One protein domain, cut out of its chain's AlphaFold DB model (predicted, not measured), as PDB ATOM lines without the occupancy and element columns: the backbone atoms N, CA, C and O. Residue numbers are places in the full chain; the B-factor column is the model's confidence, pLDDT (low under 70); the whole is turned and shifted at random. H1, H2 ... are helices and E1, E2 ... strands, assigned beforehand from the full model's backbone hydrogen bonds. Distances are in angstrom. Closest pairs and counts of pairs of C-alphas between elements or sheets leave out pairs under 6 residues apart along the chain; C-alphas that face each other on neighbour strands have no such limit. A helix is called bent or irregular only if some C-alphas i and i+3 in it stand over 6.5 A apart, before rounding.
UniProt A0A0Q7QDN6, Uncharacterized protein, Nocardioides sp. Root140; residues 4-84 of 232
ATOM      1  N   GLN A   4     -35.864  -9.940   8.868       94.94
ATOM      2  CA  GLN A   4     -36.291 -10.112  10.257       94.94
ATOM      3  C   GLN A   4     -35.421  -9.242  11.158       94.94
ATOM      4  O   GLN A   4     -35.946  -8.370  11.841       94.94
ATOM      5  N   ASP A   5     -34.099  -9.387  11.068       93.88
ATOM      6  CA  ASP A   5     -33.148  -8.597  11.852       93.88
ATOM      7  C   ASP A   5     -33.333  -7.092  11.606       93.88
ATOM      8  O   ASP A   5     -33.430  -6.307  12.552       93.88
ATOM      9  N   TRP A   6     -33.488  -6.689  10.338       95.06
ATOM     10  CA  TRP A   6     -33.760  -5.294   9.991       95.06
ATOM     11  C   TRP A   6     -35.073  -4.788  10.604       95.06
ATOM     12  O   TRP A   6     -35.124  -3.673  11.131       95.06
ATOM     13  N   ALA A   7     -36.142  -5.589  10.568       95.19
ATOM     14  CA  ALA A   7     -37.427  -5.205  11.137       95.19
ATOM     15  C   ALA A   7     -37.351  -5.061  12.664       95.19
ATOM     16  O   ALA A   7     -37.977  -4.149  13.207       95.19
ATOM     17  N   LEU A   8     -36.580  -5.908  13.361       94.94
ATOM     18  CA  LEU A   8     -36.365  -5.800  14.812       94.94
ATOM     19  C   LEU A   8     -35.698  -4.460  15.161       94.94
ATOM     20  O   LEU A   8     -36.150  -3.762  16.070       94.94
ATOM     21  N   GLU A   9     -34.658  -4.080  14.413       94.44
ATOM     22  CA  GLU A   9     -33.923  -2.822  14.609       94.44
ATOM     23  C   GLU A   9     -34.787  -1.582  14.321       94.44
ATOM     24  O   GLU A   9     -34.636  -0.549  14.974       94.44
ATOM     25  N   ASN A  10     -35.730  -1.684  13.378       95.75
ATOM     26  CA  ASN A  10     -36.538  -0.552  12.915       95.75
ATOM     27  C   ASN A  10     -37.939  -0.472  13.543       95.75
ATOM     28  O   ASN A  10     -38.609   0.555  13.413       95.75
ATOM     29  N   ALA A  11     -38.386  -1.497  14.275       96.88
ATOM     30  CA  ALA A  11     -39.694  -1.502  14.935       96.88
ATOM     31  C   ALA A  11     -39.858  -0.336  15.926       96.88
ATOM     32  O   ALA A  11     -40.930   0.262  15.995       96.88
ATOM     33  N   ALA A  12     -38.787   0.055  16.627       95.69
ATOM     34  CA  ALA A  12     -38.808   1.214  17.522       95.69
ATOM     35  C   ALA A  12     -39.138   2.523  16.780       95.69
ATOM     36  O   ALA A  12     -39.924   3.321  17.281       95.69
ATOM     37  N   CYS A  13     -38.612   2.710  15.563       94.12
ATOM     38  CA  CYS A  13     -38.914   3.875  14.727       94.12
ATOM     39  C   CYS A  13     -40.405   3.931  14.360       94.12
ATOM     40  O   CYS A  13     -41.021   4.997  14.408       94.12
ATOM     41  N   VAL A  14     -41.011   2.783  14.041       96.19
ATOM     42  CA  VAL A  14     -42.451   2.705  13.748       96.19
ATOM     43  C   VAL A  14     -43.273   3.041  14.987       96.19
ATOM     44  O   VAL A  14     -44.156   3.890  14.896       96.19
ATOM     45  N   VAL A  15     -42.970   2.428  16.138       97.25
ATOM     46  CA  VAL A  15     -43.669   2.707  17.406       97.25
ATOM     47  C   VAL A  15     -43.616   4.199  17.720       97.25
ATOM     48  O   VAL A  15     -44.656   4.836  17.856       97.25
ATOM     49  N   GLU A  16     -42.419   4.781  17.725       94.88
ATOM     50  CA  GLU A  16     -42.211   6.184  18.078       94.88
ATOM     51  C   GLU A  16     -42.963   7.145  17.138       94.88
ATOM     52  O   GLU A  16     -43.493   8.173  17.563       94.88
ATOM     53  N   ASN A  17     -43.021   6.829  15.840       93.88
ATOM     54  CA  ASN A  17     -43.741   7.652  14.873       93.88
ATOM     55  C   ASN A  17     -45.259   7.472  14.951       93.88
ATOM     56  O   ASN A  17     -45.975   8.456  14.796       93.88
ATOM     57  N   VAL A  18     -45.769   6.266  15.195       95.44
ATOM     58  CA  VAL A  18     -47.215   6.010  15.296       95.44
ATOM     59  C   VAL A  18     -47.779   6.569  16.607       95.44
ATOM     60  O   VAL A  18     -48.799   7.261  16.590       95.44
ATOM     61  N   GLU A  19     -47.081   6.371  17.727       95.31
ATOM     62  CA  GLU A  19     -47.506   6.873  19.039       95.31
ATOM     63  C   GLU A  19     -47.532   8.403  19.105       95.31
ATOM     64  O   GLU A  19     -48.434   8.964  19.729       95.31
ATOM     65  N   ARG A  20     -46.636   9.101  18.381       93.75
ATOM     66  CA  ARG A  20     -46.685  10.573  18.237       93.75
ATOM     67  C   ARG A  20     -48.040  11.067  17.716       93.75
ATOM     68  O   ARG A  20     -48.459  12.170  18.048       93.75
ATOM     69  N   HIS A  21     -48.741  10.248  16.936       92.94
ATOM     70  CA  HIS A  21     -50.056  10.573  16.379       92.94
ATOM     71  C   HIS A  21     -51.214  10.077  17.262       92.94
ATOM     72  O   HIS A  21     -52.374  10.081  16.837       92.94
ATOM     73  N   GLY A  22     -50.925   9.668  18.503       93.50
ATOM     74  CA  GLY A  22     -51.904   9.237  19.500       93.50
ATOM     75  C   GLY A  22     -52.530   7.875  19.206       93.50
ATOM     76  O   GLY A  22     -53.663   7.628  19.619       93.50
ATOM     77  N   ILE A  23     -51.826   7.020  18.458       93.62
ATOM     78  CA  ILE A  23     -52.267   5.666  18.125       93.62
ATOM     79  C   ILE A  23     -51.404   4.682  18.921       93.62
ATOM     80  O   ILE A  23     -50.194   4.640  18.705       93.62
ATOM     81  N   PRO A  24     -51.988   3.898  19.843       94.69
ATOM     82  CA  PRO A  24     -51.229   2.903  20.581       94.69
ATOM     83  C   PRO A  24     -50.820   1.762  19.647       94.69
ATOM     84  O   PRO A  24     -51.649   1.215  18.916       94.69
ATOM     85  N   ILE A  25     -49.548   1.380  19.694       96.25
ATOM     86  CA  ILE A  25     -49.009   0.254  18.936       96.25
ATOM     87  C   ILE A  25     -47.955  -0.460  19.779       96.25
ATOM     88  O   ILE A  25     -47.143   0.173  20.446       96.25
ATOM     89  N   THR A  26     -47.964  -1.790  19.780       96.81
ATOM     90  CA  THR A  26     -46.908  -2.548  20.455       96.81
ATOM     91  C   THR A  26     -45.698  -2.691  19.542       96.81
ATOM     92  O   THR A  26     -45.800  -2.642  18.316       96.81
ATOM     93  N   TRP A  27     -44.533  -2.932  20.134       97.19
ATOM     94  CA  TRP A  27     -43.329  -3.223  19.362       97.19
ATOM     95  C   TRP A  27     -43.492  -4.474  18.475       97.19
ATOM     96  O   TRP A  27     -43.073  -4.469  17.321       97.19
ATOM     97  N   GLU A  28     -44.179  -5.514  18.966       96.94
ATOM     98  CA  GLU A  28     -44.473  -6.732  18.189       96.94
ATOM     99  C   GLU A  28     -45.369  -6.437  16.979       96.94
ATOM    100  O   GLU A  28     -45.148  -6.963  15.886       96.94
ATOM    101  N   GLU A  29     -46.359  -5.561  17.156       96.38
ATOM    102  CA  GLU A  29     -47.236  -5.102  16.083       96.38
ATOM    103  C   GLU A  29     -46.460  -4.325  15.017       96.38
ATOM    104  O   GLU A  29     -46.617  -4.582  13.822       96.38
ATOM    105  N   ALA A  30     -45.594  -3.404  15.444       96.31
ATOM    106  CA  ALA A  30     -44.726  -2.633  14.563       96.31
ATOM    107  C   ALA A  30     -43.785  -3.536  13.748       96.31
ATOM    108  O   ALA A  30     -43.721  -3.418  12.524       96.31
ATOM    109  N   HIS A  31     -43.121  -4.486  14.411       97.19
ATOM    110  CA  HIS A  31     -42.273  -5.490  13.773       97.19
ATOM    111  C   HIS A  31     -43.038  -6.297  12.714       97.19
ATOM    112  O   HIS A  31     -42.611  -6.415  11.563       97.19
ATOM    113  N   ARG A  32     -44.223  -6.807  13.071       96.19
ATOM    114  CA  ARG A  32     -45.066  -7.579  12.154       96.19
ATOM    115  C   ARG A  32     -45.494  -6.761  10.934       96.19
ATOM    116  O   ARG A  32     -45.500  -7.293   9.825       96.19
ATOM    117  N   ARG A  33     -45.841  -5.486  11.123       94.44
ATOM    118  CA  ARG A  33     -46.222  -4.580  10.027       94.44
ATOM    119  C   ARG A  33     -45.073  -4.332   9.060       94.44
ATOM    120  O   ARG A  33     -45.304  -4.384   7.859       94.44
ATOM    121  N   LEU A  34     -43.848  -4.148   9.554       95.19
ATOM    122  CA  LEU A  34     -42.661  -3.990   8.706       95.19
ATOM    123  C   LEU A  34     -42.469  -5.188   7.770       95.19
ATOM    124  O   LEU A  34     -42.304  -5.007   6.565       95.19
ATOM    125  N   ILE A  35     -42.568  -6.407   8.305       94.19
ATOM    126  CA  ILE A  35     -42.442  -7.641   7.516       94.19
ATOM    127  C   ILE A  35     -43.569  -7.757   6.486       94.19
ATOM    128  O   ILE A  35     -43.320  -8.088   5.329       94.19
ATOM    129  N   GLN A  36     -44.811  -7.477   6.890       91.19
ATOM    130  CA  GLN A  36     -45.970  -7.555   5.999       91.19
ATOM    131  C   GLN A  36     -45.889  -6.534   4.862       91.19
ATOM    132  O   GLN A  36     -46.092  -6.893   3.707       91.19
ATOM    133  N   SER A  37     -45.552  -5.280   5.167       90.94
ATOM    134  CA  SER A  37     -45.364  -4.241   4.156       90.94
ATOM    135  C   SER A  37     -44.210  -4.570   3.215       90.94
ATOM    136  O   SER A  37     -44.336  -4.355   2.013       90.94
ATOM    137  N   ALA A  38     -43.109  -5.133   3.726       89.50
ATOM    138  CA  ALA A  38     -41.996  -5.567   2.889       89.50
ATOM    139  C   ALA A  38     -42.439  -6.657   1.905       89.50
ATOM    140  O   ALA A  38     -42.160  -6.538   0.719       89.50
ATOM    141  N   ALA A  39     -43.196  -7.654   2.372       86.81
ATOM    142  CA  ALA A  39     -43.716  -8.729   1.529       86.81
ATOM    143  C   ALA A  39     -44.710  -8.241   0.460       86.81
ATOM    144  O   ALA A  39     -44.722  -8.774  -0.644       86.81
ATOM    145  N   ILE A  40     -45.531  -7.228   0.765       81.69
ATOM    146  CA  ILE A  40     -46.447  -6.620  -0.217       81.69
ATOM    147  C   ILE A  40     -45.661  -5.899  -1.317       81.69
ATOM    148  O   ILE A  40     -45.991  -6.023  -2.491       81.69
ATOM    149  N   MET A  41     -44.619  -5.155  -0.938       78.06
ATOM    150  CA  MET A  41     -43.810  -4.370  -1.876       78.06
ATOM    151  C   MET A  41     -42.824  -5.216  -2.689       78.06
ATOM    152  O   MET A  41     -42.319  -4.740  -3.697       78.06
ATOM    153  N   ASP A  42     -42.548  -6.446  -2.253       76.12
ATOM    154  CA  ASP A  42     -41.734  -7.433  -2.975       76.12
ATOM    155  C   ASP A  42     -42.526  -8.140  -4.096       76.12
ATOM    156  O   ASP A  42     -41.996  -8.999  -4.800       76.12
ATOM    157  N   ALA A  43     -43.810  -7.804  -4.273       68.38
ATOM    158  CA  ALA A  43     -44.607  -8.304  -5.384       68.38
ATOM    159  C   ALA A  43     -44.062  -7.773  -6.730       68.38
ATOM    160  O   ALA A  43     -43.744  -6.586  -6.835       68.38
ATOM    161  N   PRO A  44     -43.981  -8.618  -7.774       65.88
ATOM    162  CA  PRO A  44     -43.386  -8.238  -9.051       65.88
ATOM    163  C   PRO A  44     -44.145  -7.076  -9.704       65.88
ATOM    164  O   PRO A  44     -45.346  -7.170  -9.974       65.88
ATOM    165  N   GLU A  45     -43.434  -5.983  -9.988       66.62
ATOM    166  CA  GLU A  45     -43.956  -4.864 -10.775       66.62
ATOM    167  C   GLU A  45     -43.775  -5.185 -12.262       66.62
ATOM    168  O   GLU A  45     -42.665  -5.449 -12.723       66.62
ATOM    169  N   TYR A  46     -44.861  -5.161 -13.034       70.88
ATOM    170  CA  TYR A  46     -44.807  -5.403 -14.472       70.88
ATOM    171  C   TYR A  46     -44.913  -4.091 -15.242       70.88
ATOM    172  O   TYR A  46     -45.895  -3.363 -15.109       70.88
ATOM    173  N   VAL A  47     -43.930  -3.818 -16.097       68.31
ATOM    174  CA  VAL A  47     -43.923  -2.636 -16.964       68.31
ATOM    175  C   VAL A  47     -44.166  -3.020 -18.419       68.31
ATOM    176  O   VAL A  47     -43.716  -4.065 -18.894       68.31
ATOM    177  N   VAL A  48     -44.881  -2.156 -19.142       71.69
ATOM    178  CA  VAL A  48     -45.048  -2.269 -20.593       71.69
ATOM    179  C   VAL A  48     -43.788  -1.722 -21.255       71.69
ATOM    180  O   VAL A  48     -43.418  -0.570 -21.030       71.69
ATOM    181  N   GLN A  49     -43.118  -2.538 -22.068       67.94
ATOM    182  CA  GLN A  49     -41.968  -2.058 -22.832       67.94
ATOM    183  C   GLN A  49     -42.403  -1.006 -23.868       67.94
ATOM    184  O   GLN A  49     -43.302  -1.289 -24.660       67.94
ATOM    185  N   PRO A  50     -41.765   0.180 -23.903       62.41
ATOM    186  CA  PRO A  50     -42.156   1.261 -24.809       62.41
ATOM    187  C   PRO A  50     -41.899   0.943 -26.294       62.41
ATOM    188  O   PRO A  50     -42.581   1.498 -27.150       62.41
ATOM    189  N   ASP A  51     -40.981   0.013 -26.595       71.75
ATOM    190  CA  ASP A  51     -40.486  -0.250 -27.957       71.75
ATOM    191  C   ASP A  51     -40.754  -1.684 -28.466       71.75
ATOM    192  O   ASP A  51     -40.148  -2.133 -29.442       71.75
ATOM    193  N   ALA A  52     -41.648  -2.431 -27.814       62.97
ATOM    194  CA  ALA A  52     -41.969  -3.818 -28.159       62.97
ATOM    195  C   ALA A  52     -43.494  -4.049 -28.196       62.97
ATOM    196  O   ALA A  52     -44.252  -3.237 -27.661       62.97
ATOM    197  N   PRO A  53     -43.987  -5.152 -28.802       71.75
ATOM    198  CA  PRO A  53     -45.366  -5.594 -28.589       71.75
ATOM    199  C   PRO A  53     -45.642  -5.650 -27.081       71.75
ATOM    200  O   PRO A  53     -44.713  -6.011 -26.354       71.75
ATOM    201  N   PRO A  54     -46.859  -5.320 -26.603       59.31
ATOM    202  CA  PRO A  54     -47.161  -5.172 -25.180       59.31
ATOM    203  C   PRO A  54     -46.823  -6.459 -24.431       59.31
ATOM    204  O   PRO A  54     -47.601  -7.408 -24.373       59.31
ATOM    205  N   THR A  55     -45.610  -6.483 -23.895       64.31
ATOM    206  CA  THR A  55     -45.030  -7.593 -23.162       64.31
ATOM    207  C   THR A  55     -44.758  -7.036 -21.786       64.31
ATOM    208  O   THR A  55     -44.027  -6.055 -21.640       64.31
ATOM    209  N   LEU A  56     -45.415  -7.627 -20.794       65.69
ATOM    210  CA  LEU A  56     -45.189  -7.311 -19.397       65.69
ATOM    211  C   LEU A  56     -43.814  -7.851 -19.021       65.69
ATOM    212  O   LEU A  56     -43.587  -9.059 -19.073       65.69
ATOM    213  N   VAL A  57     -42.896  -6.954 -18.681       65.50
ATOM    214  CA  VAL A  57     -41.578  -7.334 -18.174       65.50
ATOM    215  C   VAL A  57     -41.528  -7.018 -16.696       65.50
ATOM    216  O   VAL A  57     -41.890  -5.920 -16.281       65.50
ATOM    217  N   GLU A  58     -41.105  -8.007 -15.915       71.00
ATOM    218  CA  GLU A  58     -40.862  -7.839 -14.490       71.00
ATOM    219  C   GLU A  58     -39.729  -6.832 -14.293       71.00
ATOM    220  O   GLU A  58     -38.613  -6.991 -14.801       71.00
ATOM    221  N   ARG A  59     -40.031  -5.756 -13.578       64.94
ATOM    222  CA  ARG A  59     -39.056  -4.760 -13.179       64.94
ATOM    223  C   ARG A  59     -38.305  -5.296 -11.969       64.94
ATOM    224  O   ARG A  59     -38.828  -5.327 -10.862       64.94
ATOM    225  N   VAL A  60     -37.058  -5.694 -12.187       65.88
ATOM    226  CA  VAL A  60     -36.165  -6.126 -11.108       65.88
ATOM    227  C   VAL A  60     -35.444  -4.898 -10.553       65.88
ATOM    228  O   VAL A  60     -34.517  -4.384 -11.182       65.88
ATOM    229  N   ASP A  61     -35.876  -4.405  -9.392       66.06
ATOM    230  CA  ASP A  61     -35.103  -3.422  -8.629       66.06
ATOM    231  C   ASP A  61     -33.986  -4.160  -7.862       66.06
ATOM    232  O   ASP A  61     -34.271  -5.122  -7.146       66.06
ATOM    233  N   PRO A  62     -32.700  -3.784  -8.014       69.69
ATOM    234  CA  PRO A  62     -31.601  -4.481  -7.344       69.69
ATOM    235  C   PRO A  62     -31.625  -4.353  -5.814       69.69
ATOM    236  O   PRO A  62     -30.928  -5.113  -5.141       69.69
ATOM    237  N   THR A  63     -32.375  -3.394  -5.261       80.69
ATOM    238  CA  THR A  63     -32.439  -3.155  -3.815       80.69
ATOM    239  C   THR A  63     -33.816  -3.534  -3.275       80.69
ATOM    240  O   THR A  63     -34.808  -2.951  -3.714       80.69
ATOM    241  N   PRO A  64     -33.910  -4.448  -2.289       84.12
ATOM    242  CA  PRO A  64     -35.183  -4.775  -1.667       84.12
ATOM    243  C   PRO A  64     -35.884  -3.519  -1.125       84.12
ATOM    244  O   PRO A  64     -35.230  -2.695  -0.477       84.12
ATOM    245  N   PRO A  65     -37.207  -3.363  -1.315       81.31
ATOM    246  CA  PRO A  65     -37.931  -2.146  -0.941       81.31
ATOM    247  C   PRO A  65     -37.746  -1.717   0.519       81.31
ATOM    248  O   PRO A  65     -37.659  -0.526   0.801       81.31
ATOM    249  N   TRP A  66     -37.633  -2.680   1.436       87.81
ATOM    250  CA  TRP A  66     -37.432  -2.446   2.868       87.81
ATOM    251  C   TRP A  66     -36.049  -1.881   3.220       87.81
ATOM    252  O   TRP A  66     -35.870  -1.334   4.302       87.81
ATOM    253  N   GLN A  67     -35.076  -1.961   2.310       88.00
ATOM    254  CA  GLN A  67     -33.763  -1.328   2.476       88.00
ATOM    255  C   GLN A  67     -33.757   0.145   2.045       88.00
ATOM    256  O   GLN A  67     -32.765   0.841   2.272       88.00
ATOM    257  N   ARG A  68     -34.838   0.646   1.428       87.00
ATOM    258  CA  ARG A  68     -34.947   2.063   1.064       87.00
ATOM    259  C   ARG A  68     -34.955   2.927   2.324       87.00
ATOM    260  O   ARG A  68     -35.665   2.648   3.292       87.00
ATOM    261  N   ALA A  69     -34.193   4.018   2.287       84.69
ATOM    262  CA  ALA A  69     -34.251   5.030   3.333       84.69
ATOM    263  C   ALA A  69     -35.694   5.546   3.472       84.69
ATOM    264  O   ALA A  69     -36.326   5.895   2.476       84.69
ATOM    265  N   GLY A  70     -36.211   5.567   4.702       87.19
ATOM    266  CA  GLY A  70     -37.576   6.010   4.995       87.19
ATOM    267  C   GLY A  70     -38.646   4.915   4.981       87.19
ATOM    268  O   GLY A  70     -39.763   5.200   5.393       87.19
ATOM    269  N   PHE A  71     -38.344   3.658   4.621       90.69
ATOM    270  CA  PHE A  71     -39.364   2.595   4.579       90.69
ATOM    271  C   PHE A  71     -40.086   2.391   5.925       90.69
ATOM    272  O   PHE A  71     -41.305   2.254   5.973       90.69
ATOM    273  N   ALA A  72     -39.358   2.421   7.045       93.19
ATOM    274  CA  ALA A  72     -39.980   2.334   8.369       93.19
ATOM    275  C   ALA A  72     -40.924   3.521   8.653       93.19
ATOM    276  O   ALA A  72     -41.980   3.348   9.260       93.19
ATOM    277  N   GLU A  73     -40.581   4.719   8.169       92.81
ATOM    278  CA  GLU A  73     -41.442   5.899   8.263       92.81
ATOM    279  C   GLU A  73     -42.679   5.759   7.355       92.81
ATOM    280  O   GLU A  73     -43.783   6.072   7.793       92.81
ATOM    281  N   GLU A  74     -42.536   5.198   6.145       91.31
ATOM    282  CA  GLU A  74     -43.655   4.872   5.242       91.31
ATOM    283  C   GLU A  74     -44.647   3.899   5.908       91.31
ATOM    284  O   GLU A  74     -45.860   4.119   5.867       91.31
ATOM    285  N   VAL A  75     -44.153   2.859   6.591       93.19
ATOM    286  CA  VAL A  75     -44.995   1.897   7.330       93.19
ATOM    287  C   VAL A  75     -45.706   2.557   8.515       93.19
ATOM    288  O   VAL A  75     -46.889   2.284   8.767       93.19
ATOM    289  N   ALA A  76     -45.021   3.448   9.235       94.44
ATOM    290  CA  ALA A  76     -45.636   4.240  10.295       94.44
ATOM    291  C   ALA A  76     -46.739   5.151   9.734       94.44
ATOM    292  O   ALA A  76     -47.858   5.144  10.244       94.44
ATOM    293  N   CYS A  77     -46.452   5.865   8.647       92.44
ATOM    294  CA  CYS A  77     -47.386   6.737   7.944       92.44
ATOM    295  C   CYS A  77     -48.645   5.988   7.500       92.44
ATOM    296  O   CYS A  77     -49.756   6.371   7.866       92.44
ATOM    297  N   GLY A  78     -48.475   4.850   6.821       89.94
ATOM    298  CA  GLY A  78     -49.587   3.987   6.434       89.94
ATOM    299  C   GLY A  78     -50.419   3.551   7.640       89.94
ATOM    300  O   GLY A  78     -51.643   3.629   7.606       89.94
ATOM    301  N   THR A  79     -49.775   3.167   8.745       91.88
ATOM    302  CA  THR A  79     -50.474   2.786   9.986       91.88
ATOM    303  C   THR A  79     -51.317   3.929  10.556       91.88
ATOM    304  O   THR A  79     -52.444   3.694  10.994       91.88
ATOM    305  N   VAL A  80     -50.813   5.162  10.510       92.62
ATOM    306  CA  VAL A  80     -51.546   6.356  10.953       92.62
ATOM    307  C   VAL A  80     -52.728   6.669  10.028       92.62
ATOM    308  O   VAL A  80     -53.833   6.906  10.520       92.62
ATOM    309  N   HIS A  81     -52.545   6.566   8.708       89.25
ATOM    310  CA  HIS A  81     -53.624   6.746   7.734       89.25
ATOM    311  C   HIS A  81     -54.724   5.683   7.862       89.25
ATOM    312  O   HIS A  81     -55.903   6.025   7.824       89.25
ATOM    313  N   TYR A  82     -54.370   4.411   8.091       86.12
ATOM    314  CA  TYR A  82     -55.347   3.340   8.338       86.12
ATOM    315  C   TYR A  82     -56.177   3.574   9.605       86.12
ATOM    316  O   TYR A  82     -57.322   3.135   9.679       86.12
ATOM    317  N   ALA A  83     -55.628   4.282  10.593       88.50
ATOM    318  CA  ALA A  83     -56.368   4.725  11.772       88.50
ATOM    319  C   ALA A  83     -57.202   6.000  11.521       88.50
ATOM    320  O   ALA A  83     -57.773   6.559  12.459       88.50
ATOM    321  N   GLY A  84     -57.258   6.475  10.273       87.19
ATOM    322  CA  GLY A  84     -58.007   7.648   9.842       87.19
ATOM    323  C   GLY A  84     -57.396   8.979  10.268       87.19
ATOM    324  O   GLY A  84     -58.103   9.985  10.264       87.19
TER     325      GLY A  84
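Overview. This is residues 4 to 84 of the 232 residues of an uncharacterized protein of Nocardioides sp. Root140 (UniProt A0A0Q7QDN6). Three helices cross one another in a head at one end, and from the far end of H2 a thin two-stranded hairpin arm, E1 and E2, reaches away and makes much of the length. H1 and H3 both cross H2 and touch each other, while H2 runs along the long axis and leads from the head toward the arm; the long link after E2 comes back to H3. The printed part has 81 residues, with three named helices and two named strands in the order H1, H2, E1, E2, H3; the sheet, in the order E1 - E2, is antiparallel, and the class is mostly helix. The whole is loose, with a radius of gyration of the C-alphas of 15.8 A, and elongated, spanning 50 by 30 by 17 A.

Arrangement. Begin at the first printed residue with H1, residues 4 to 19, and look across to H2, residues 27 to 41. H1 and H2 touch, and their closest C-alphas, those of Ala 11 and His 31, are 4.9 A apart. They run opposite ways at a steep tilt of 68 degrees, only just short of about perpendicular. Then look at H3, residues 71 to 82, which touches H1; the closest C-alphas, those of Val 14 and Ala 76, are also 4.9 A apart. H1 and H3 run the same way at a steep tilt of 45 degrees. H2 touches H3 with residues 33 to 37 alone, and H3 touches H2 with residues 72 to 75 alone; the closest C-alphas, those of Leu 34 and Val 75, are 6.5 A apart, and the lines stand about perpendicular at 79 degrees. The packing of the helices is mostly crossed: of the three pairs that touch, 0 are at a shallow tilt. Every O i to N i+4 pair is within hydrogen-bond range in H2 and H3, and 10 of 12 are in H1. Beyond H2, find the hairpin of E1, residues 45 to 48, and E2, residues 56 to 59. These neighbour strands are antiparallel, with 132 degrees between their directions. The C-alphas of Tyr 46 and Glu 58 face each other at 4.6 A, and N 59 and O 45 are within hydrogen-bond range at 2.8 A, as are N 47 and O 57 at 2.9 A. H1 is apart from both strands, H2 is apart from E2, and H3 is apart from E1.

Along the chain. Find C-alpha 4 at (-36.291, -10.112, 10.257); from there H1 runs to residue 19, 22.2 A from first to last C-alpha. It has a kink of 38 degrees near residue 11, and it is irregular, but only just: C-alphas 9 and 12 are 7.0 A apart. H2 runs from C-alpha 27 at (-43.329, -3.223, 19.362) to residue 41, over 21.3 A. E1 measures 10.2 A and E2 9.1 A between their first and last C-alphas. H3 covers 16.4 A and ends with C-alpha 82 at (-55.347, 3.340, 8.338).

Size, cuts and confidence. The two C-alphas farthest apart, those of Gly 22 and Pro 53, are 50.7 A from each other. The printed part has no cut. The link from H2 to E1 is tight, those from H1 to H2 and from E1 to E2 are short, and the one from E2 to H3, with 11 residues, is long. The mean pLDDT of the printed part is 85.7. Look at the B-factor column for the 15 residues under 70: they are residues 43 to 45, 47, 49 to 50, 52, 54 to 57 and 59 to 62, in and near the two strands.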